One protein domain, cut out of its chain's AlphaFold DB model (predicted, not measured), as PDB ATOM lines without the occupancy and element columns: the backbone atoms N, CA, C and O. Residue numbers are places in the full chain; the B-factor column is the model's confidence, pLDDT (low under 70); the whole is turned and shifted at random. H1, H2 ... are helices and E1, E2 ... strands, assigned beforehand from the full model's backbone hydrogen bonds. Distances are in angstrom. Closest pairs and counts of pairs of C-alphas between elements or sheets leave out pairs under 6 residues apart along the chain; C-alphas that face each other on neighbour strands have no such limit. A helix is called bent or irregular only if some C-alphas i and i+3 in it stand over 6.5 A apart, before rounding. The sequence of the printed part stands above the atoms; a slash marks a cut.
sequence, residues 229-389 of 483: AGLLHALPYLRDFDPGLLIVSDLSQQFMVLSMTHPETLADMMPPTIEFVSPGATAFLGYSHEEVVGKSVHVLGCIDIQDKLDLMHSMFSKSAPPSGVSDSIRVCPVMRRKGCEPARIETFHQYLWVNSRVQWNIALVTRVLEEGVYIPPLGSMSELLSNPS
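AT A GLANCE: This is residues 229 to 389 of the 483 residues of the protein "AT hook motif domain containing protein" of Acanthamoeba castellanii str. Neff (UniProt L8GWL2). A strongly twisted sheet of five strands, with the long bent hairpin E4 and E5 in its middle, has helix H6 over one face and the shorter H3 on the opposite face. The small helices H1 and H2 lie at one side of the body, and H7 lies off the sheet near the end of the printed part. The printed part has 161 residues with seven named helices and five named strands, in the order H1 H2 E1 E2 H3 H4 H5 H6 E3 E4 E5 H7. The sheet runs E2 E1 E5 E4 E3, all antiparallel, and the class is mixed, helices and strands. The whole is compact and rounded, with a radius of gyration of the C-alphas of 15.4 A and spans of 38 by 37 by 25 A.

IN THESE COORDINATES: H1, residues 229 to 234, begins with C-alpha 229 at (-5.942, 22.825, 125.252), and H2 is residues 236 to 240. E1 is residues 255 to 259 and E2 residues 273 to 277. H3, residues 279 to 285, H4, residues 289 to 292, and H5, residues 297 to 300, precede H6, residues 305 to 315, 15.1 A long. E3 is residues 329 to 331. E4, residues 343 to 354, is 32.7 A long and bends by 57 degrees at residue 346. E5, residues 357 to 371, is 35.6 A long and bends by 70 degrees at residue 367. H7, residues 381 to 386, ends with C-alpha 386 at (2.567, 54.292, 92.673).

HOW THE PARTS SIT: E3, E4 and E5 form a meander, each strand the antiparallel neighbour of the one before. Between E5 and E4, N 350 and O 362 are 2.9 A apart; between E4 and E3, N 329 and O 349 are 2.8 A apart. E1 has N 258 2.8 A from O 361 of E5, and E1 and E2, a hairpin, have N 257 and O 276 at 2.8 A. H6 is on the sheet at a height of 8.8 A and runs along the strands, at 10 degrees to E4 on the local plane; its C-alpha 307 is 5.7 A from C-alpha 331 of E3. H3, on the opposite face from H6 at a height of 7.9 A, lies over none of the strands; the closest C-alphas of H3 and E1 are those of Ala 281 and Phe 255, 5.5 A apart. H5 is on the same face as H6, with C-alpha 297 5.8 A from C-alpha 273 of E2. H2 and H4 only graze the sheet, while H1 and H7 are not on it. H1 and H2 are close but not clearly touching, with C-alphas 232 and 238 at 6.1 A. In H1, H3, H6 and H7 every O i to N i+4 pair is within hydrogen-bond range; H2 has 0 of 1 and 1 of 2 O i to N i+3 pairs, and H4 and H5 are too short for an O i to N i+4 pair.

THE WHOLE: The C-alphas farthest apart, those of Ala 229 and Pro 388, are 48.2 A apart. The printed part has no cut. The links H2 to E1, E1 to E2, H6 to E3 and E3 to E4 are long. Mean pLDDT of the printed part is 93.5, and residue 318 is under 70.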
ATOM      1  N   ALA A 229      -6.717  24.041 125.501       94.19
ATOM      2  CA  ALA A 229      -5.942  22.825 125.252       94.19
ATOM      3  C   ALA A 229      -6.121  22.323 123.808       94.19
ATOM      4  O   ALA A 229      -5.142  21.940 123.166       94.19
ATOM      5  N   GLY A 230      -7.349  22.381 123.277       95.12
ATOM      6  CA  GLY A 230      -7.630  22.079 121.872       95.12
ATOM      7  C   GLY A 230      -6.922  23.043 120.917       95.12
ATOM      8  O   GLY A 230      -6.270  22.605 119.969       95.12
ATOM      9  N   LEU A 231      -6.973  24.346 121.210       96.12
ATOM     10  CA  LEU A 231      -6.291  25.383 120.432       96.12
ATOM     11  C   LEU A 231      -4.770  25.158 120.378       96.12
ATOM     12  O   LEU A 231      -4.193  25.146 119.295       96.12
ATOM     13  N   LEU A 232      -4.128  24.907 121.524       96.31
ATOM     14  CA  LEU A 232      -2.681  24.656 121.634       96.31
ATOM     15  C   LEU A 232      -2.243  23.287 121.089       96.31
ATOM     16  O   LEU A 232      -1.046  23.041 120.895       96.31
ATOM     17  N   HIS A 233      -3.187  22.365 120.897       96.44
ATOM     18  CA  HIS A 233      -2.950  21.116 120.183       96.44
ATOM     19  C   HIS A 233      -2.981  21.340 118.667       96.44
ATOM     20  O   HIS A 233      -2.103  20.848 117.967       96.44
ATOM     21  N   ALA A 234      -3.962  22.098 118.168       96.31
ATOM     22  CA  ALA A 234      -4.083  22.419 116.747       96.31
ATOM     23  C   ALA A 234      -2.994  23.387 116.257       96.31
ATOM     24  O   ALA A 234      -2.535  23.265 115.126       96.31
ATOM     25  N   LEU A 235      -2.563  24.322 117.111       97.06
ATOM     26  CA  LEU A 235      -1.584  25.364 116.800       97.06
ATOM     27  C   LEU A 235      -0.434  25.338 117.821       97.06
ATOM     28  O   LEU A 235      -0.402  26.154 118.747       97.06
ATOM     29  N   PRO A 236       0.526  24.402 117.687       96.94
ATOM     30  CA  PRO A 236       1.563  24.191 118.696       96.94
ATOM     31  C   PRO A 236       2.457  25.410 118.950       96.94
ATOM     32  O   PRO A 236       2.918  25.592 120.072       96.94
ATOM     33  N   TYR A 237       2.670  26.264 117.944       96.06
ATOM     34  CA  TYR A 237       3.485  27.481 118.061       96.06
ATOM     35  C   TYR A 237       2.842  28.568 118.936       96.06
ATOM     36  O   TYR A 237       3.522  29.497 119.355       96.06
ATOM     37  N   LEU A 238       1.548  28.462 119.268       96.50
ATOM     38  CA  LEU A 238       0.915  29.386 120.214       96.50
ATOM     39  C   LEU A 238       1.372  29.168 121.664       96.50
ATOM     40  O   LEU A 238       1.112  30.014 122.514       96.50
ATOM     41  N   ARG A 239       2.068  28.060 121.955       96.81
ATOM     42  CA  ARG A 239       2.596  27.748 123.296       96.81
ATOM     43  C   ARG A 239       3.683  28.713 123.760       96.81
ATOM     44  O   ARG A 239       3.910  28.811 124.962       96.81
ATOM     45  N   ASP A 240       4.321  29.415 122.827       97.00
ATOM     46  CA  ASP A 240       5.363  30.402 123.121       97.00
ATOM     47  C   ASP A 240       4.782  31.749 123.591       97.00
ATOM     48  O   ASP A 240       5.525  32.644 123.991       97.00
ATOM     49  N   PHE A 241       3.453  31.898 123.564       97.06
ATOM     50  CA  PHE A 241       2.742  33.119 123.926       97.06
ATOM     51  C   PHE A 241       1.851  32.896 125.148       97.06
ATOM     52  O   PHE A 241       1.363  31.792 125.391       97.06
ATOM     53  N   ASP A 242       1.598  33.964 125.909       96.06
ATOM     54  CA  ASP A 242       0.648  33.910 127.020       96.06
ATOM     55  C   ASP A 242      -0.784  33.722 126.478       96.06
ATOM     56  O   ASP A 242      -1.320  34.630 125.829       96.06
ATOM     57  N   PRO A 243      -1.443  32.582 126.756       94.38
ATOM     58  CA  PRO A 243      -2.789  32.316 126.266       94.38
ATOM     59  C   PRO A 243      -3.838  33.288 126.818       94.38
ATOM     60  O   PRO A 243      -4.895  33.451 126.211       94.38
ATOM     61  N   GLY A 244      -3.571  33.946 127.953       94.62
ATOM     62  CA  GLY A 244      -4.457  34.957 128.528       94.62
ATOM     63  C   GLY A 244      -4.530  36.249 127.709       94.62
ATOM     64  O   GLY A 244      -5.499  36.996 127.854       94.62
ATOM     65  N   LEU A 245      -3.540  36.495 126.845       96.19
ATOM     66  CA  LEU A 245      -3.443  37.690 126.001       96.19
ATOM     67  C   LEU A 245      -3.965  37.471 124.576       96.19
ATOM     68  O   LEU A 245      -4.121  38.441 123.831       96.19
ATOM     69  N   LEU A 246      -4.229  36.224 124.183       97.00
ATOM     70  CA  LEU A 246      -4.701  35.906 122.841       97.00
ATOM     71  C   LEU A 246      -6.163  36.337 122.652       97.00
ATOM     72  O   LEU A 246      -7.018  36.090 123.504       97.00
ATOM     73  N   ILE A 247      -6.477  36.928 121.493       97.06
ATOM     74  CA  ILE A 247      -7.862  37.281 121.118       97.06
ATOM     75  C   ILE A 247      -8.767  36.055 120.934       97.06
ATOM     76  O   ILE A 247      -9.991  36.179 120.936       97.06
ATOM     77  N   VAL A 248      -8.168  34.875 120.773       97.00
ATOM     78  CA  VAL A 248      -8.844  33.590 120.599       97.00
ATOM     79  C   VAL A 248      -8.612  32.701 121.807       97.00
ATOM     80  O   VAL A 248      -7.488  32.539 122.271       97.00
ATOM     81  N   SER A 249      -9.690  32.100 122.301       95.44
ATOM     82  CA  SER A 249      -9.661  31.202 123.459       95.44
ATOM     83  C   SER A 249     -10.085  29.771 123.141       95.44
ATOM     84  O   SER A 249      -9.911  28.899 123.987       95.44
ATOM     85  N   ASP A 250     -10.675  29.526 121.968       95.69
ATOM     86  CA  ASP A 250     -11.192  28.209 121.583       95.69
ATOM     87  C   ASP A 250     -11.284  28.047 120.052       95.69
ATOM     88  O   ASP A 250     -11.476  29.017 119.320       95.69
ATOM     89  N   LEU A 251     -11.207  26.801 119.576       96.00
ATOM     90  CA  LEU A 251     -11.371  26.400 118.175       96.00
ATOM     91  C   LEU A 251     -12.795  26.594 117.634       96.00
ATOM     92  O   LEU A 251     -12.976  26.644 116.418       96.00
ATOM     93  N   SER A 252     -13.800  26.708 118.509       95.81
ATOM     94  CA  SER A 252     -15.182  27.005 118.103       95.81
ATOM     95  C   SER A 252     -15.364  28.429 117.563       95.81
ATOM     96  O   SER A 252     -16.323  28.694 116.835       95.81
ATOM     97  N   GLN A 253     -14.448  29.347 117.885       97.00
ATOM     98  CA  GLN A 253     -14.486  30.720 117.390       97.00
ATOM     99  C   GLN A 253     -14.155  30.773 115.895       97.00
ATOM    100  O   GLN A 253     -13.418  29.942 115.367       97.00
ATOM    101  N   GLN A 254     -14.693  31.769 115.196       97.88
ATOM    102  CA  GLN A 254     -14.470  31.961 113.764       97.88
ATOM    103  C   GLN A 254     -13.184  32.762 113.568       97.88
ATOM    104  O   GLN A 254     -13.202  33.984 113.645       97.88
ATOM    105  N   PHE A 255     -12.049  32.104 113.355       98.44
ATOM    106  CA  PHE A 255     -10.779  32.801 113.174       98.44
ATOM    107  C   PHE A 255      -9.893  32.118 112.139       98.44
ATOM    108  O   PHE A 255     -10.087  30.958 111.773       98.44
ATOM    109  N   MET A 256      -8.894  32.858 111.689       98.44
ATOM    110  CA  MET A 256      -7.826  32.371 110.830       98.44
ATOM    111  C   MET A 256      -6.479  32.840 111.371       98.44
ATOM    112  O   MET A 256      -6.388  33.887 112.016       98.44
ATOM    113  N   VAL A 257      -5.440  32.051 111.118       98.38
ATOM    114  CA  VAL A 257      -4.061  32.413 111.427       98.38
ATOM    115  C   VAL A 257      -3.320  32.626 110.125       98.38
ATOM    116  O   VAL A 257      -3.314  31.770 109.241       98.38
ATOM    117  N   LEU A 258      -2.724  33.802 110.016       98.25
ATOM    118  CA  LEU A 258      -2.020  34.275 108.846       98.25
ATOM    119  C   LEU A 258      -0.522  34.271 109.150       98.25
ATOM    120  O   LEU A 258      -0.082  34.867 110.134       98.25
ATOM    121  N   SER A 259       0.248  33.603 108.305       97.38
ATOM    122  CA  SER A 259       1.702  33.650 108.290       97.38
ATOM    123  C   SER A 259       2.170  34.927 107.605       97.38
ATOM    124  O   SER A 259       1.719  35.267 106.503       97.38
ATOM    125  N   MET A 260       3.068  35.640 108.275       95.25
ATOM    126  CA  MET A 260       3.653  36.887 107.809       95.25
ATOM    127  C   MET A 260       5.109  36.632 107.425       95.25
ATOM    128  O   MET A 260       5.926  36.249 108.262       95.25
ATOM    129  N   THR A 261       5.469  36.893 106.171       92.56
ATOM    130  CA  THR A 261       6.879  37.028 105.791       92.56
ATOM    131  C   THR A 261       7.378  38.377 106.282       92.56
ATOM    132  O   THR A 261       6.780  39.396 105.940       92.56
ATOM    133  N   HIS A 262       8.446  38.396 107.082       83.81
ATOM    134  CA  HIS A 262       9.032  39.641 107.572       83.81
ATOM    135  C   HIS A 262       9.537  40.479 106.387       83.81
ATOM    136  O   HIS A 262      10.483  40.045 105.728       83.81
ATOM    137  N   PRO A 263       8.927  41.640 106.097       83.69
ATOM    138  CA  PRO A 263       9.384  42.477 105.001       83.69
ATOM    139  C   PRO A 263      10.641  43.241 105.431       83.69
ATOM    140  O   PRO A 263      10.643  43.876 106.487       83.69
ATOM    141  N   GLU A 264      11.700  43.195 104.621       78.88
ATOM    142  CA  GLU A 264      12.879  44.055 104.815       78.88
ATOM    143  C   GLU A 264      12.581  45.479 104.342       78.88
ATOM    144  O   GLU A 264      12.886  46.453 105.035       78.88
ATOM    145  N   THR A 265      11.898  45.596 103.202       77.56
ATOM    146  CA  THR A 265      11.386  46.859 102.675       77.56
ATOM    147  C   THR A 265       9.866  46.829 102.520       77.56
ATOM    148  O   THR A 265       9.231  45.777 102.485       77.56
ATOM    149  N   LEU A 266       9.244  48.005 102.391       77.25
ATOM    150  CA  LEU A 266       7.801  48.098 102.142       77.25
ATOM    151  C   LEU A 266       7.397  47.456 100.799       77.25
ATOM    152  O   LEU A 266       6.264  46.995 100.663       77.25
ATOM    153  N   ALA A 267       8.313  47.425  99.825       78.12
ATOM    154  CA  ALA A 267       8.099  46.792  98.526       78.12
ATOM    155  C   ALA A 267       8.073  45.258  98.628       78.12
ATOM    156  O   ALA A 267       7.314  44.620  97.902       78.12
ATOM    157  N   ASP A 268       8.808  44.686  99.586       82.69
ATOM    158  CA  ASP A 268       8.859  43.238  99.846       82.69
ATOM    159  C   ASP A 268       7.654  42.731 100.646       82.69
ATOM    160  O   ASP A 268       7.572  41.552 101.002       82.69
ATOM    161  N   MET A 269       6.718  43.621 100.986       85.50
ATOM    162  CA  MET A 269       5.552  43.261 101.775       85.50
ATOM    163  C   MET A 269       4.585  42.417 100.944       85.50
ATOM    164  O   MET A 269       3.700  42.919 100.245       85.50
ATOM    165  N   MET A 270       4.748  41.105 101.068       89.31
ATOM    166  CA  MET A 270       3.859  40.128 100.469       89.31
ATOM    167  C   MET A 270       2.554  40.017 101.266       89.31
ATOM    168  O   MET A 270       2.552  40.162 102.494       89.31
ATOM    169  N   PRO A 271       1.421  39.752 100.594       91.44
ATOM    170  CA  PRO A 271       0.179  39.444 101.282       91.44
ATOM    171  C   PRO A 271       0.359  38.243 102.229       91.44
ATOM    172  O   PRO A 271       0.988  37.260 101.830       91.44
ATOM    173  N   PRO A 272      -0.229  38.276 103.435       95.75
ATOM    174  CA  PRO A 272      -0.144  37.166 104.378       95.75
ATOM    175  C   PRO A 272      -0.683  35.865 103.778       95.75
ATOM    176  O   PRO A 272      -1.673  35.882 103.038       95.75
ATOM    177  N   THR A 273      -0.062  34.740 104.123       97.69
ATOM    178  CA  THR A 273      -0.514  33.404 103.702       97.69
ATOM    179  C   THR A 273      -1.351  32.778 104.808       97.69
ATOM    180  O   THR A 273      -1.016  32.906 105.978       97.69
ATOM    181  N   ILE A 274      -2.455  32.122 104.471       98.44
ATOM    182  CA  ILE A 274      -3.326  31.476 105.457       98.44
ATOM    183  C   ILE A 274      -2.659  30.178 105.914       98.44
ATOM    184  O   ILE A 274      -2.559  29.231 105.141       98.44
ATOM    185  N   GLU A 275      -2.216  30.127 107.166       98.25
ATOM    186  CA  GLU A 275      -1.605  28.931 107.765       98.25
ATOM    187  C   GLU A 275      -2.676  27.991 108.322       98.25
ATOM    188  O   GLU A 275      -2.593  26.771 108.210       98.25
ATOM    189  N   PHE A 276      -3.718  28.569 108.921       98.38
ATOM    190  CA  PHE A 276      -4.802  27.821 109.540       98.38
ATOM    191  C   PHE A 276      -6.117  28.588 109.439       98.38
ATOM    192  O   PHE A 276      -6.156  29.813 109.552       98.38
ATOM    193  N   VAL A 277      -7.214  27.852 109.301       98.44
ATOM    194  CA  VAL A 277      -8.574  28.385 109.394       98.44
ATOM    195  C   VAL A 277      -9.392  27.498 110.323       98.44
ATOM    196  O   VAL A 277      -9.357  26.269 110.207       98.44
ATOM    197  N   SER A 278     -10.103  28.111 111.270       98.25
ATOM    198  CA  SER A 278     -10.916  27.365 112.225       98.25
ATOM    199  C   SER A 278     -12.146  26.749 111.545       98.25
ATOM    200  O   SER A 278     -12.646  27.299 110.555       98.25
ATOM    201  N   PRO A 279     -12.706  25.650 112.086       97.81
ATOM    202  CA  PRO A 279     -13.944  25.070 111.567       97.81
ATOM    203  C   PRO A 279     -15.089  26.090 111.489       97.81
ATOM    204  O   PRO A 279     -15.798  26.159 110.484       97.81
ATOM    205  N   GLY A 280     -15.222  26.954 112.503       97.62
ATOM    206  CA  GLY A 280     -16.211  28.031 112.502       97.62
ATOM    207  C   GLY A 280     -16.019  29.010 111.339       97.62
ATOM    208  O   GLY A 280     -16.989  29.367 110.675       97.62
ATOM    209  N   ALA A 281     -14.776  29.408 111.048       97.75
ATOM    210  CA  ALA A 281     -14.480  30.293 109.923       97.75
ATOM    211  C   ALA A 281     -14.710  29.611 108.563       97.75
ATOM    212  O   ALA A 281     -15.239  30.251 107.657       97.75
ATOM    213  N   THR A 282     -14.392  28.317 108.417       98.00
ATOM    214  CA  THR A 282     -14.698  27.563 107.181       98.00
ATOM    215  C   THR A 282     -16.197  27.497 106.908       98.00
ATOM    216  O   THR A 282     -16.636  27.807 105.802       98.00
ATOM    217  N   ALA A 283     -17.000  27.189 107.933       97.31
ATOM    218  CA  ALA A 283     -18.453  27.153 107.822       97.31
ATOM    219  C   ALA A 283     -19.034  28.535 107.484       97.31
ATOM    220  O   ALA A 283     -19.944  28.641 106.669       97.31
ATOM    221  N   PHE A 284     -18.480  29.594 108.079       96.81
ATOM    222  CA  PHE A 284     -18.914  30.966 107.839       96.81
ATOM    223  C   PHE A 284     -18.571  31.473 106.426       96.81
ATOM    224  O   PHE A 284     -19.400  32.114 105.780       96.81
ATOM    225  N   LEU A 285     -17.357  31.200 105.934       97.25
ATOM    226  CA  LEU A 285     -16.903  31.666 104.620       97.25
ATOM    227  C   LEU A 285     -17.348  30.753 103.469       97.25
ATOM    228  O   LEU A 285     -17.302  31.170 102.311       97.25
ATOM    229  N   GLY A 286     -17.747  29.517 103.767       97.62
ATOM    230  CA  GLY A 286     -18.170  28.514 102.789       97.62
ATOM    231  C   GLY A 286     -17.023  27.793 102.074       97.62
ATOM    232  O   GLY A 286     -17.289  26.943 101.228       97.62
ATOM    233  N   TYR A 287     -15.760  28.104 102.383       98.25
ATOM    234  CA  TYR A 287     -14.603  27.378 101.848       98.25
ATOM    235  C   TYR A 287     -14.196  26.243 102.781       98.25
ATOM    236  O   TYR A 287     -14.260  26.378 104.002       98.25
ATOM    237  N   SER A 288     -13.716  25.145 102.206       98.12
ATOM    238  CA  SER A 288     -13.066  24.086 102.978       98.12
ATOM    239  C   SER A 288     -11.670  24.516 103.443       98.12
ATOM    240  O   SER A 288     -11.049  25.409 102.864       98.12
ATOM    241  N   HIS A 289     -11.160  23.864 104.490       97.44
ATOM    242  CA  HIS A 289      -9.829  24.140 105.038       97.44
ATOM    243  C   HIS A 289      -8.721  23.991 103.976       97.44
ATOM    244  O   HIS A 289      -7.879  24.873 103.828       97.44
ATOM    245  N   GLU A 290      -8.772  22.920 103.181       98.19
ATOM    246  CA  GLU A 290      -7.780  22.599 102.142       98.19
ATOM    247  C   GLU A 290      -7.768  23.600 100.975       98.19
ATOM    248  O   GLU A 290      -6.741  23.796 100.331       98.19
ATOM    249  N   GLU A 291      -8.896  24.261 100.698       97.88
ATOM    250  CA  GLU A 291      -8.989  25.247  99.616       97.88
ATOM    251  C   GLU A 291      -8.268  26.559  99.940       97.88
ATOM    252  O   GLU A 291      -7.804  27.245  99.025       97.88
ATOM    253  N   VAL A 292      -8.202  26.925 101.225       98.06
ATOM    254  CA  VAL A 292      -7.712  28.240 101.668       98.06
ATOM    255  C   VAL A 292      -6.334  28.185 102.312       98.06
ATOM    256  O   VAL A 292      -5.579  29.147 102.179       98.06
ATOM    257  N   VAL A 293      -5.973  27.088 102.981       98.25
ATOM    258  CA  VAL A 293      -4.652  26.958 103.608       98.25
ATOM    259  C   VAL A 293      -3.548  26.956 102.547       98.25
ATOM    260  O   VAL A 293      -3.677  26.379 101.468       98.25
ATOM    261  N   GLY A 294      -2.464  27.677 102.829       97.88
ATOM    262  CA  GLY A 294      -1.358  27.923 101.904       97.88
ATOM    263  C   GLY A 294      -1.661  28.958 100.814       97.88
ATOM    264  O   GLY A 294      -0.797  29.238  99.985       97.88
ATOM    265  N   LYS A 295      -2.865  29.549 100.782       98.06
ATOM    266  CA  LYS A 295      -3.204  30.639  99.856       98.06
ATOM    267  C   LYS A 295      -2.971  32.002 100.498       98.06
ATOM    268  O   LYS A 295      -3.063  32.170 101.709       98.06
ATOM    269  N   SER A 296      -2.716  33.000  99.658       96.50
ATOM    270  CA  SER A 296      -2.721  34.404 100.072       96.50
ATOM    271  C   SER A 296      -4.105  34.804 100.586       96.50
ATOM    272  O   SER A 296      -5.106  34.481  99.951       96.50
ATOM    273  N   VAL A 297      -4.176  35.584 101.668       96.38
ATOM    274  CA  VAL A 297      -5.442  36.105 102.218       96.38
ATOM    275  C   VAL A 297      -6.263  36.903 101.193       96.38
ATOM    276  O   VAL A 297      -7.483  36.983 101.303       96.38
ATOM    277  N   HIS A 298      -5.625  37.424 100.139       94.50
ATOM    278  CA  HIS A 298      -6.302  38.121  99.043       94.50
ATOM    279  C   HIS A 298      -7.310  37.247  98.279       94.50
ATOM    280  O   HIS A 298      -8.236  37.784  97.675       94.50
ATOM    281  N   VAL A 299      -7.191  35.911  98.316       95.19
ATOM    282  CA  VAL A 299      -8.204  35.028  97.699       95.19
ATOM    283  C   VAL A 299      -9.562  35.144  98.392       95.19
ATOM    284  O   VAL A 299     -10.595  34.890  97.773       95.19
ATOM    285  N   LEU A 300      -9.558  35.552  99.665       96.38
ATOM    286  CA  LEU A 300     -10.757  35.745 100.464       96.38
ATOM    287  C   LEU A 300     -11.321  37.154 100.350       96.38
ATOM    288  O   LEU A 300     -12.447  37.344 100.777       96.38
ATOM    289  N   GLY A 301     -10.610  38.137  99.796       94.56
ATOM    290  CA  GLY A 301     -11.120  39.504  99.678       94.56
ATOM    291  C   GLY A 301     -10.054  40.580  99.819       94.56
ATOM    292  O   GLY A 301      -8.863  40.325  99.646       94.56
ATOM    293  N   CYS A 302     -10.491  41.798 100.123       93.75
ATOM    294  CA  CYS A 302      -9.626  42.964 100.242       93.75
ATOM    295  C   CYS A 302      -9.905  43.765 101.517       93.75
ATOM    296  O   CYS A 302     -10.963  43.668 102.141       93.75
ATOM    297  N   ILE A 303      -8.911  44.558 101.902       92.62
ATOM    298  CA  ILE A 303      -8.968  45.469 103.042       92.62
ATOM    299  C   ILE A 303      -8.938  46.888 102.483       92.62
ATOM    300  O   ILE A 303      -8.198  47.151 101.529       92.62
ATOM    301  N   ASP A 304      -9.732  47.787 103.065       91.88
ATOM    302  CA  ASP A 304      -9.669  49.207 102.726       91.88
ATOM    303  C   ASP A 304      -8.257  49.760 102.967       91.88
ATOM    304  O   ASP A 304      -7.509  49.276 103.821       91.88
ATOM    305  N   ILE A 305      -7.879  50.787 102.211       88.25
ATOM    306  CA  ILE A 305      -6.570  51.419 102.349       88.25
ATOM    307  C   ILE A 305      -6.315  51.901 103.782       88.25
ATOM    308  O   ILE A 305      -5.230  51.664 104.308       88.25
ATOM    309  N   GLN A 306      -7.300  52.511 104.444       88.94
ATOM    310  CA  GLN A 306      -7.142  53.052 105.791       88.94
ATOM    311  C   GLN A 306      -6.913  51.934 106.813       88.94
ATOM    312  O   GLN A 306      -5.956  51.987 107.585       88.94
ATOM    313  N   ASP A 307      -7.724  50.884 106.740       92.31
ATOM    314  CA  ASP A 307      -7.587  49.692 107.574       92.31
ATOM    315  C   ASP A 307      -6.230  48.996 107.343       92.31
ATOM    316  O   ASP A 307      -5.576  48.539 108.283       92.31
ATOM    317  N   LYS A 308      -5.751  48.970 106.092       90.69
ATOM    318  CA  LYS A 308      -4.427  48.445 105.742       90.69
ATOM    319  C   LYS A 308      -3.303  49.279 106.359       90.69
ATOM    320  O   LYS A 308      -2.347  48.701 106.878       90.69
ATOM    321  N   LEU A 309      -3.408  50.614 106.349       87.94
ATOM    322  CA  LEU A 309      -2.458  51.484 107.052       87.94
ATOM    323  C   LEU A 309      -2.434  51.191 108.551       87.94
ATOM    324  O   LEU A 309      -1.353  51.145 109.135       87.94
ATOM    325  N   ASP A 310      -3.598  51.016 109.171       89.94
ATOM    326  CA  ASP A 310      -3.696  50.804 110.616       89.94
ATOM    327  C   ASP A 310      -3.109  49.436 111.014       89.94
ATOM    328  O   ASP A 310      -2.330  49.344 111.971       89.94
ATOM    329  N   LEU A 311      -3.356  48.399 110.206       92.19
ATOM    330  CA  LEU A 311      -2.709  47.092 110.332       92.19
ATOM    331  C   LEU A 311      -1.188  47.186 110.235       92.19
ATOM    332  O   LEU A 311      -0.486  46.646 111.092       92.19
ATOM    333  N   MET A 312      -0.667  47.863 109.216       89.81
ATOM    334  CA  MET A 312       0.775  48.012 109.044       89.81
ATOM    335  C   MET A 312       1.416  48.870 110.130       89.81
ATOM    336  O   MET A 312       2.513  48.563 110.579       89.81
ATOM    337  N   HIS A 313       0.764  49.951 110.562       87.44
ATOM    338  CA  HIS A 313       1.283  50.796 111.633       87.44
ATOM    339  C   HIS A 313       1.486  49.982 112.916       87.44
ATOM    340  O   HIS A 313       2.504  50.131 113.592       87.44
ATOM    341  N   SER A 314       0.557  49.078 113.235       88.25
ATOM    342  CA  SER A 314       0.744  48.151 114.351       88.25
ATOM    343  C   SER A 314       1.864  47.138 114.094       88.25
ATOM    344  O   SER A 314       2.730  46.956 114.948       88.25
ATOM    345  N   MET A 315       1.926  46.555 112.891       88.94
ATOM    346  CA  MET A 315       2.993  45.624 112.496       88.94
ATOM    347  C   MET A 315       4.398  46.246 112.594       88.94
ATOM    348  O   MET A 315       5.347  45.568 112.967       88.94
ATOM    349  N   PHE A 316       4.531  47.536 112.285       85.56
ATOM    350  CA  PHE A 316       5.789  48.287 112.302       85.56
ATOM    351  C   PHE A 316       5.964  49.166 113.549       85.56
ATOM    352  O   PHE A 316       6.822  50.055 113.584       85.56
ATOM    353  N   SER A 317       5.148  48.962 114.585       80.94
ATOM    354  CA  SER A 317       5.276  49.728 115.822       80.94
ATOM    355  C   SER A 317       6.656  49.509 116.459       80.94
ATOM    356  O   SER A 317       7.199  48.407 116.452       80.94
ATOM    357  N   LYS A 318       7.237  50.597 116.989       66.50
ATOM    358  CA  LYS A 318       8.677  50.764 117.309       66.50
ATOM    359  C   LYS A 318       9.328  49.695 118.189       66.50
ATOM    360  O   LYS A 318      10.555  49.656 118.269       66.50
ATOM    361  N   SER A 319       8.546  48.890 118.886       78.25
ATOM    362  CA  SER A 319       9.044  47.811 119.722       78.25
ATOM    363  C   SER A 319       8.001  46.715 119.772       78.25
ATOM    364  O   SER A 319       6.841  46.998 120.085       78.25
ATOM    365  N   ALA A 320       8.436  45.478 119.531       85.62
ATOM    366  CA  ALA A 320       7.645  44.314 119.886       85.62
ATOM    367  C   ALA A 320       7.194  44.465 121.352       85.62
ATOM    368  O   ALA A 320       8.021  44.826 122.203       85.62
ATOM    369  N   PRO A 321       5.906  44.254 121.656       90.19
ATOM    370  CA  PRO A 321       5.439  44.291 123.031       90.19
ATOM    371  C   PRO A 321       6.230  43.266 123.861       90.19
ATOM    372  O   PRO A 321       6.572  42.206 123.332       90.19
ATOM    373  N   PRO A 322       6.524  43.534 125.148       92.19
ATOM    374  CA  PRO A 322       7.290  42.609 125.988       92.19
ATOM    375  C   PRO A 322       6.680  41.203 126.077       92.19
ATOM    376  O   PRO A 322       7.402  40.234 126.272       92.19
ATOM    377  N   SER A 323       5.359  41.099 125.914       94.56
ATOM    378  CA  SER A 323       4.603  39.844 125.869       94.56
ATOM    379  C   SER A 323       4.751  39.065 124.558       94.56
ATOM    380  O   SER A 323       4.281  37.936 124.473       94.56
ATOM    381  N   GLY A 324       5.303  39.677 123.508       95.62
ATOM    382  CA  GLY A 324       5.270  39.145 122.146       95.62
ATOM    383  C   GLY A 324       3.888  39.202 121.482       95.62
ATOM    384  O   GLY A 324       3.754  38.801 120.333       95.62
ATOM    385  N   VAL A 325       2.859  39.721 122.157       96.44
ATOM    386  CA  VAL A 325       1.472  39.757 121.668       96.44
ATOM    387  C   VAL A 325       0.998  41.205 121.577       96.44
ATOM    388  O   VAL A 325       1.063  41.930 122.569       96.44
ATOM    389  N   SER A 326       0.544  41.644 120.398       95.81
ATOM    390  CA  SER A 326       0.024  43.005 120.214       95.81
ATOM    391  C   SER A 326      -1.366  43.196 120.821       95.81
ATOM    392  O   SER A 326      -2.111  42.238 121.042       95.81
ATOM    393  N   ASP A 327      -1.762  44.457 120.987       95.06
ATOM    394  CA  ASP A 327      -3.172  44.797 121.166       95.06
ATOM    395  C   ASP A 327      -3.983  44.397 119.923       95.06
ATOM    396  O   ASP A 327      -3.451  44.317 118.806       95.06
ATOM    397  N   SER A 328      -5.278  44.141 120.119       96.06
ATOM    398  CA  SER A 328      -6.199  43.812 119.033       96.06
ATOM    399  C   SER A 328      -6.596  45.057 118.239       96.06
ATOM    400  O   SER A 328      -6.988  46.067 118.826       96.06
ATOM    401  N   ILE A 329      -6.592  44.963 116.914       96.62
ATOM    402  CA  ILE A 329      -6.964  46.044 115.994       96.62
ATOM    403  C   ILE A 329      -8.248  45.654 115.285       96.62
ATOM    404  O   ILE A 329      -8.334  44.571 114.708       96.62
ATOM    405  N   ARG A 330      -9.237  46.541 115.295       97.00
ATOM    406  CA  ARG A 330     -10.487  46.333 114.564       97.00
ATOM    407  C   ARG A 330     -10.323  46.767 113.110       97.00
ATOM    408  O   ARG A 330      -9.858  47.875 112.865       97.00
ATOM    409  N   VAL A 331     -10.732  45.909 112.183       97.06
ATOM    410  CA  VAL A 331     -10.634  46.103 110.727       97.06
ATOM    411  C   VAL A 331     -11.918  45.587 110.082       97.06
ATOM    412  O   VAL A 331     -12.522  44.632 110.582       97.06
ATOM    413  N   CYS A 332     -12.351  46.206 108.986       97.50
ATOM    414  CA  CYS A 332     -13.605  45.885 108.311       97.50
ATOM    415  C   CYS A 332     -13.372  45.431 106.855       97.50
ATOM    416  O   CYS A 332     -13.798  46.137 105.930       97.50
ATOM    417  N   PRO A 333     -12.703  44.281 106.617       96.94
ATOM    418  CA  PRO A 333     -12.445  43.784 105.270       96.94
ATOM    419  C   PRO A 333     -13.735  43.480 104.509       96.94
ATOM    420  O   PRO A 333     -14.748  43.078 105.089       96.94
ATOM    421  N   VAL A 334     -13.671  43.595 103.183       97.25
ATOM    422  CA  VAL A 334     -14.689  43.041 102.287       97.25
ATOM    423  C   VAL A 334     -14.221  41.655 101.866       97.25
ATOM    424  O   VAL A 334     -13.261  41.531 101.103       97.25
ATOM    425  N   MET A 335     -14.880  40.610 102.368       97.31
ATOM    426  CA  MET A 335     -14.535  39.221 102.061       97.31
ATOM    427  C   MET A 335     -15.542  38.572 101.109       97.31
ATOM    428  O   MET A 335     -16.757  38.706 101.250       97.31
ATOM    429  N   ARG A 336     -15.023  37.813 100.146       97.12
ATOM    430  CA  ARG A 336     -15.755  36.907  99.269       97.12
ATOM    431  C   ARG A 336     -16.088  35.628 100.027       97.12
ATOM    432  O   ARG A 336     -15.184  34.943 100.495       97.12
ATOM    433  N   ARG A 337     -17.367  35.261 100.066       96.94
ATOM    434  CA  ARG A 337     -17.847  33.981 100.607       96.94
ATOM    435  C   ARG A 337     -18.173  33.029  99.457       96.94
ATOM    436  O   ARG A 337     -18.683  33.458  98.424       96.94
ATOM    437  N   LYS A 338     -17.865  31.741  99.594       97.44
ATOM    438  CA  LYS A 338     -18.118  30.756  98.534       97.44
ATOM    439  C   LYS A 338     -19.623  30.531  98.392       97.44
ATOM    440  O   LYS A 338     -20.281  30.116  99.339       97.44
ATOM    441  N   GLY A 339     -20.163  30.806  97.204       95.50
ATOM    442  CA  GLY A 339     -21.595  30.651  96.918       95.50
ATOM    443  C   GLY A 339     -22.497  31.714  97.557       95.50
ATOM    444  O   GLY A 339     -23.710  31.538  97.578       95.50
ATOM    445  N   CYS A 340     -21.932  32.799  98.088       94.88
ATOM    446  CA  CYS A 340     -22.682  33.926  98.639       94.88
ATOM    447  C   CYS A 340     -22.111  35.245  98.115       94.88
ATOM    448  O   CYS A 340     -20.956  35.313  97.691       94.88
ATOM    449  N   GLU A 341     -22.906  36.308  98.204       95.12
ATOM    450  CA  GLU A 341     -22.424  37.649  97.892       95.12
ATOM    451  C   GLU A 341     -21.285  38.061  98.843       95.12
ATOM    452  O   GLU A 341     -21.309  37.701 100.039       95.12
ATOM    453  N   PRO A 342     -20.288  38.820  98.348       96.62
ATOM    454  CA  PRO A 342     -19.263  39.395  99.199       96.62
ATOM    455  C   PRO A 342     -19.871  40.244 100.311       96.62
ATOM    456  O   PRO A 342     -20.915  40.879 100.147       96.62
ATOM    457  N   ALA A 343     -19.204  40.256 101.456       97.50
ATOM    458  CA  ALA A 343     -19.694  40.933 102.640       97.50
ATOM    459  C   ALA A 343     -18.582  41.730 103.315       97.50
ATOM    460  O   ALA A 343     -17.446  41.265 103.422       97.50
ATOM    461  N   ARG A 344     -18.922  42.919 103.813       97.69
ATOM    462  CA  ARG A 344     -18.072  43.653 104.748       97.69
ATOM    463  C   ARG A 344     -18.216  43.002 106.112       97.69
ATOM    464  O   ARG A 344     -19.320  42.913 106.648       97.69
ATOM    465  N   ILE A 345     -17.114  42.528 106.665       98.00
ATOM    466  CA  ILE A 345     -17.089  41.744 107.898       98.00
ATOM    467  C   ILE A 345     -16.257  42.488 108.926       98.00
ATOM    468  O   ILE A 345     -15.220  43.047 108.604       98.00
ATOM    469  N   GLU A 346     -16.723  42.515 110.168       97.88
ATOM    470  CA  GLU A 346     -15.943  43.023 111.287       97.88
ATOM    471  C   GLU A 346     -14.956  41.948 111.741       97.88
ATOM    472  O   GLU A 346     -15.332  40.803 112.017       97.88
ATOM    473  N   THR A 347     -13.687  42.336 111.816       98.31
ATOM    474  CA  THR A 347     -12.593  41.463 112.232       98.31
ATOM    475  C   THR A 347     -11.718  42.141 113.279       98.31
ATOM    476  O   THR A 347     -11.573  43.367 113.290       98.31
ATOM    477  N   PHE A 348     -11.128  41.340 114.162       98.12
ATOM    478  CA  PHE A 348     -10.096  41.770 115.101       98.12
ATOM    479  C   PHE A 348      -8.790  41.062 114.772       98.12
ATOM    480  O   PHE A 348      -8.745  39.836 114.721       98.12
ATOM    481  N   HIS A 349      -7.736  41.839 114.565       98.00
ATOM    482  CA  HIS A 349      -6.405  41.352 114.238       98.00
ATOM    483  C   HIS A 349      -5.463  41.490 115.424       98.00
ATOM    484  O   HIS A 349      -5.440  42.531 116.078       98.00
ATOM    485  N   GLN A 350      -4.649  40.469 115.664       97.50
ATOM    486  CA  GLN A 350      -3.605  40.481 116.681       97.50
ATOM    487  C   GLN A 350      -2.311  39.910 116.107       97.50
ATOM    488  O   GLN A 350      -2.299  38.805 115.565       97.50
ATOM    489  N   TYR A 351      -1.219  40.660 116.228       97.06
ATOM    490  CA  TYR A 351       0.100  40.253 115.769       97.06
ATOM    491  C   TYR A 351       0.866  39.525 116.866       97.06
ATOM    492  O   TYR A 351       0.911  39.973 118.015       97.06
ATOM    493  N   LEU A 352       1.520  38.434 116.478       96.81
ATOM    494  CA  LEU A 352       2.410  37.658 117.328       96.81
ATOM    495  C   LEU A 352       3.856  37.838 116.858       96.81
ATOM    496  O   LEU A 352       4.183  37.651 115.680       96.81
ATOM    497  N   TRP A 353       4.709  38.213 117.801       95.81
ATOM    498  CA  TRP A 353       6.102  38.565 117.593       95.81
ATOM    499  C   TRP A 353       7.024  37.469 118.113       95.81
ATOM    500  O   TRP A 353       6.978  37.113 119.286       95.81
ATOM    501  N   VAL A 354       7.934  37.011 117.258       94.88
ATOM    502  CA  VAL A 354       9.000  36.067 117.602       94.88
ATOM    503  C   VAL A 354      10.329  36.719 117.250       94.88
ATOM    504  O   VAL A 354      10.505  37.218 116.140       94.88
ATOM    505  N   ASN A 355      11.270  36.769 118.197       92.94
ATOM    506  CA  ASN A 355      12.589  37.391 117.998       92.94
ATOM    507  C   ASN A 355      12.512  38.824 117.433       92.94
ATOM    508  O   ASN A 355      13.242  39.189 116.513       92.94
ATOM    509  N   SER A 356      11.583  39.630 117.960       89.94
ATOM    510  CA  SER A 356      11.332  41.005 117.496       89.94
ATOM    511  C   SER A 356      10.910  41.122 116.025       89.94
ATOM    512  O   SER A 356      11.037  42.195 115.440       89.94
ATOM    513  N   ARG A 357      10.365  40.054 115.432       91.38
ATOM    514  CA  ARG A 357       9.737  40.068 114.108       91.38
ATOM    515  C   ARG A 357       8.298  39.584 114.211       91.38
ATOM    516  O   ARG A 357       8.021  38.616 114.914       91.38
ATOM    517  N   VAL A 358       7.383  40.246 113.508       94.12
ATOM    518  CA  VAL A 358       6.017  39.735 113.345       94.12
ATOM    519  C   VAL A 358       6.083  38.475 112.498       94.12
ATOM    520  O   VAL A 358       6.550  38.529 111.363       94.12
ATOM    521  N   GLN A 359       5.617  37.361 113.055       95.75
ATOM    522  CA  GLN A 359       5.584  36.076 112.359       95.75
ATOM    523  C   GLN A 359       4.152  35.649 112.039       95.75
ATOM    524  O   GLN A 359       3.899  35.082 110.980       95.75
ATOM    525  N   TRP A 360       3.204  35.969 112.923       97.56
ATOM    526  CA  TRP A 360       1.813  35.552 112.774       97.56
ATOM    527  C   TRP A 360       0.853  36.721 112.989       97.56
ATOM    528  O   TRP A 360       1.121  37.628 113.778       97.56
ATOM    529  N   ASN A 361      -0.289  36.678 112.310       97.44
ATOM    530  CA  ASN A 361      -1.447  37.533 112.553       97.44
ATOM    531  C   ASN A 361      -2.673  36.634 112.747       97.44
ATOM    532  O   ASN A 361      -3.017  35.852 111.863       97.44
ATOM    533  N   ILE A 362      -3.321  36.721 113.905       98.25
ATOM    534  CA  ILE A 362      -4.605  36.063 114.148       98.25
ATOM    535  C   ILE A 362      -5.710  37.044 113.775       98.25
ATOM    536  O   ILE A 362      -5.766  38.136 114.337       98.25
ATOM    537  N   ALA A 363      -6.605  36.637 112.877       98.31
ATOM    538  CA  ALA A 363      -7.786  37.401 112.496       98.31
ATOM    539  C   ALA A 363      -9.056  36.694 112.996       98.31
ATOM    540  O   ALA A 363      -9.420  35.626 112.497       98.31
ATOM    541  N   LEU A 364      -9.725  37.285 113.986       98.31
ATOM    542  CA  LEU A 364     -10.997  36.826 114.547       98.31
ATOM    543  C   LEU A 364     -12.160  37.512 113.828       98.31
ATOM    544  O   LEU A 364     -12.270  38.736 113.856       98.31
ATOM    545  N   VAL A 365     -13.048  36.725 113.229       98.12
ATOM    546  CA  VAL A 365     -14.291  37.174 112.598       98.12
ATOM    547  C   VAL A 365     -15.384  37.278 113.658       98.12
ATOM    548  O   VAL A 365     -15.677  36.300 114.345       98.12
ATOM    549  N   THR A 366     -15.997  38.455 113.799       97.62
ATOM    550  CA  THR A 366     -17.054  38.669 114.802       97.62
ATOM    551  C   THR A 366     -18.445  38.688 114.197       97.62
ATOM    552  O   THR A 366     -19.339  38.019 114.710       97.62
ATOM    553  N   ARG A 367     -18.660  39.457 113.125       96.62
ATOM    554  CA  ARG A 367     -19.979  39.591 112.486       96.62
ATOM    555  C   ARG A 367     -19.904  40.155 111.075       96.62
ATOM    556  O   ARG A 367     -18.962  40.857 110.718       96.62
ATOM    557  N   VAL A 368     -20.962  39.916 110.307       97.94
ATOM    558  CA  VAL A 368     -21.224  40.603 109.037       97.94
ATOM    559  C   VAL A 368     -21.776  41.999 109.326       97.94
ATOM    560  O   VAL A 368     -22.711  42.142 110.114       97.94
ATOM    561  N   LEU A 369     -21.191  43.022 108.704       97.88
ATOM    562  CA  LEU A 369     -21.657  44.409 108.767       97.88
ATOM    563  C   LEU A 369     -22.581  44.747 107.593       97.88
ATOM    564  O   LEU A 369     -23.585  45.424 107.791       97.88
ATOM    565  N   GLU A 370     -22.244  44.282 106.390       97.44
ATOM    566  CA  GLU A 370     -22.954  44.604 105.148       97.44
ATOM    567  C   GLU A 370     -22.800  43.449 104.144       97.44
ATOM    568  O   GLU A 370     -21.711  42.889 104.024       97.44
ATOM    569  N   GLU A 371     -23.866  43.080 103.428       97.50
ATOM    570  CA  GLU A 371     -23.854  42.053 102.370       97.50
ATOM    571  C   GLU A 371     -23.999  42.693 100.984       97.50
ATOM    572  O   GLU A 371     -24.560  43.779 100.864       97.50
ATOM    573  N   GLY A 372     -23.522  42.023  99.930       96.12
ATOM    574  CA  GLY A 372     -23.610  42.548  98.561       96.12
ATOM    575  C   GLY A 372     -22.622  43.678  98.281       96.12
ATOM    576  O   GLY A 372     -22.856  44.509  97.407       96.12
ATOM    577  N   VAL A 373     -21.522  43.739  99.035       96.88
ATOM    578  CA  VAL A 373     -20.543  44.824  98.916       96.88
ATOM    579  C   VAL A 373     -19.629  44.566  97.726       96.88
ATOM    580  O   VAL A 373     -19.075  43.481  97.571       96.88
ATOM    581  N   TYR A 374     -19.420  45.582  96.895       94.38
ATOM    582  CA  TYR A 374     -18.456  45.502  95.805       94.38
ATOM    583  C   TYR A 374     -17.036  45.287  96.351       94.38
ATOM    584  O   TYR A 374     -16.573  46.039  97.208       94.38
ATOM    585  N   ILE A 375     -16.334  44.275  95.835       91.00
ATOM    586  CA  ILE A 375     -14.912  44.065  96.120       91.00
ATOM    587  C   ILE A 375     -14.124  44.958  95.155       91.00
ATOM    588  O   ILE A 375     -14.074  44.632  93.965       91.00
ATOM    589  N   PRO A 376     -13.502  46.062  95.614       87.69
ATOM    590  CA  PRO A 376     -12.630  46.841  94.749       87.69
ATOM    591  C   PRO A 376     -11.489  45.966  94.215       87.69
ATOM    592  O   PRO A 376     -11.034  45.060  94.926       87.69
ATOM    593  N   PRO A 377     -11.020  46.214  92.979       85.31
ATOM    594  CA  PRO A 377      -9.895  45.483  92.419       85.31
ATOM    595  C   PRO A 377      -8.713  45.551  93.388       85.31
ATOM    596  O   PRO A 377      -8.354  46.614  93.896       85.31
ATOM    597  N   LEU A 378      -8.153  44.379  93.685       77.31
ATOM    598  CA  LEU A 378      -7.011  44.220  94.574       77.31
ATOM    599  C   LEU A 378      -5.775  44.809  93.897       77.31
ATOM    600  O   LEU A 378      -5.063  44.107  93.183       77.31
ATOM    601  N   GLY A 379      -5.529  46.095  94.133       78.62
ATOM    602  CA  GLY A 379      -4.284  46.723  93.724       78.62
ATOM    603  C   GLY A 379      -3.106  46.100  94.470       78.62
ATOM    604  O   GLY A 379      -3.173  45.853  95.684       78.62
ATOM    605  N   SER A 380      -2.013  45.834  93.756       81.56
ATOM    606  CA  SER A 380      -0.773  45.398  94.407       81.56
ATOM    607  C   SER A 380      -0.256  46.487  95.361       81.56
ATOM    608  O   SER A 380      -0.604  47.662  95.236       81.56
ATOM    609  N   MET A 381       0.599  46.134  96.327       81.44
ATOM    610  CA  MET A 381       1.256  47.154  97.159       81.44
ATOM    611  C   MET A 381       2.051  48.150  96.313       81.44
ATOM    612  O   MET A 381       1.988  49.347  96.570       81.44
ATOM    613  N   SER A 382       2.726  47.668  95.268       83.31
ATOM    614  CA  SER A 382       3.429  48.520  94.307       83.31
ATOM    615  C   SER A 382       2.484  49.499  93.606       83.31
ATOM    616  O   SER A 382       2.820  50.665  93.436       83.31
ATOM    617  N   GLU A 383       1.289  49.052  93.229       85.56
ATOM    618  CA  GLU A 383       0.278  49.892  92.584       85.56
ATOM    619  C   GLU A 383      -0.290  50.935  93.553       85.56
ATOM    620  O   GLU A 383      -0.368  52.113  93.211       85.56
ATOM    621  N   LEU A 384      -0.579  50.552  94.801       83.94
ATOM    622  CA  LEU A 384      -0.971  51.500  95.848       83.94
ATOM    623  C   LEU A 384       0.112  52.562  96.076       83.94
ATOM    624  O   LEU A 384      -0.193  53.749  96.164       83.94
ATOM    625  N   LEU A 385       1.382  52.155  96.127       84.44
ATOM    626  CA  LEU A 385       2.517  53.060  96.321       84.44
ATOM    627  C   LEU A 385       2.870  53.880  95.074       84.44
ATOM    628  O   LEU A 385       3.536  54.905  95.205       84.44
ATOM    629  N   SER A 386       2.412  53.483  93.886       86.38
ATOM    630  CA  SER A 386       2.567  54.292  92.673       86.38
ATOM    631  C   SER A 386       1.738  55.579  92.732       86.38
ATOM    632  O   SER A 386       2.104  56.591  92.135       86.38
ATOM    633  N   ASN A 387       0.650  55.580  93.513       86.31
ATOM    634  CA  ASN A 387      -0.148  56.771  93.745       86.31
ATOM    635  C   ASN A 387       0.556  57.694  94.767       86.31
ATOM    636  O   ASN A 387       0.726  57.301  95.926       86.31
ATOM    637  N   PRO A 388       0.923  58.938  94.398       84.06
ATOM    638  CA  PRO A 388       1.718  59.818  95.256       84.06
ATOM    639  C   PRO A 388       1.005  60.184  96.563       84.06
ATOM    640  O   PRO A 388       1.657  60.273  97.602       84.06
ATOM    641  N   SER A 389      -0.322  60.334  96.545       84.31
ATOM    642  CA  SER A 389      -1.124  60.639  97.736       84.31
ATOM    643  C   SER A 389      -1.155  59.461  98.706       84.31
ATOM    644  O   SER A 389      -0.986  59.638  99.913       84.31
TER     645      SER A 389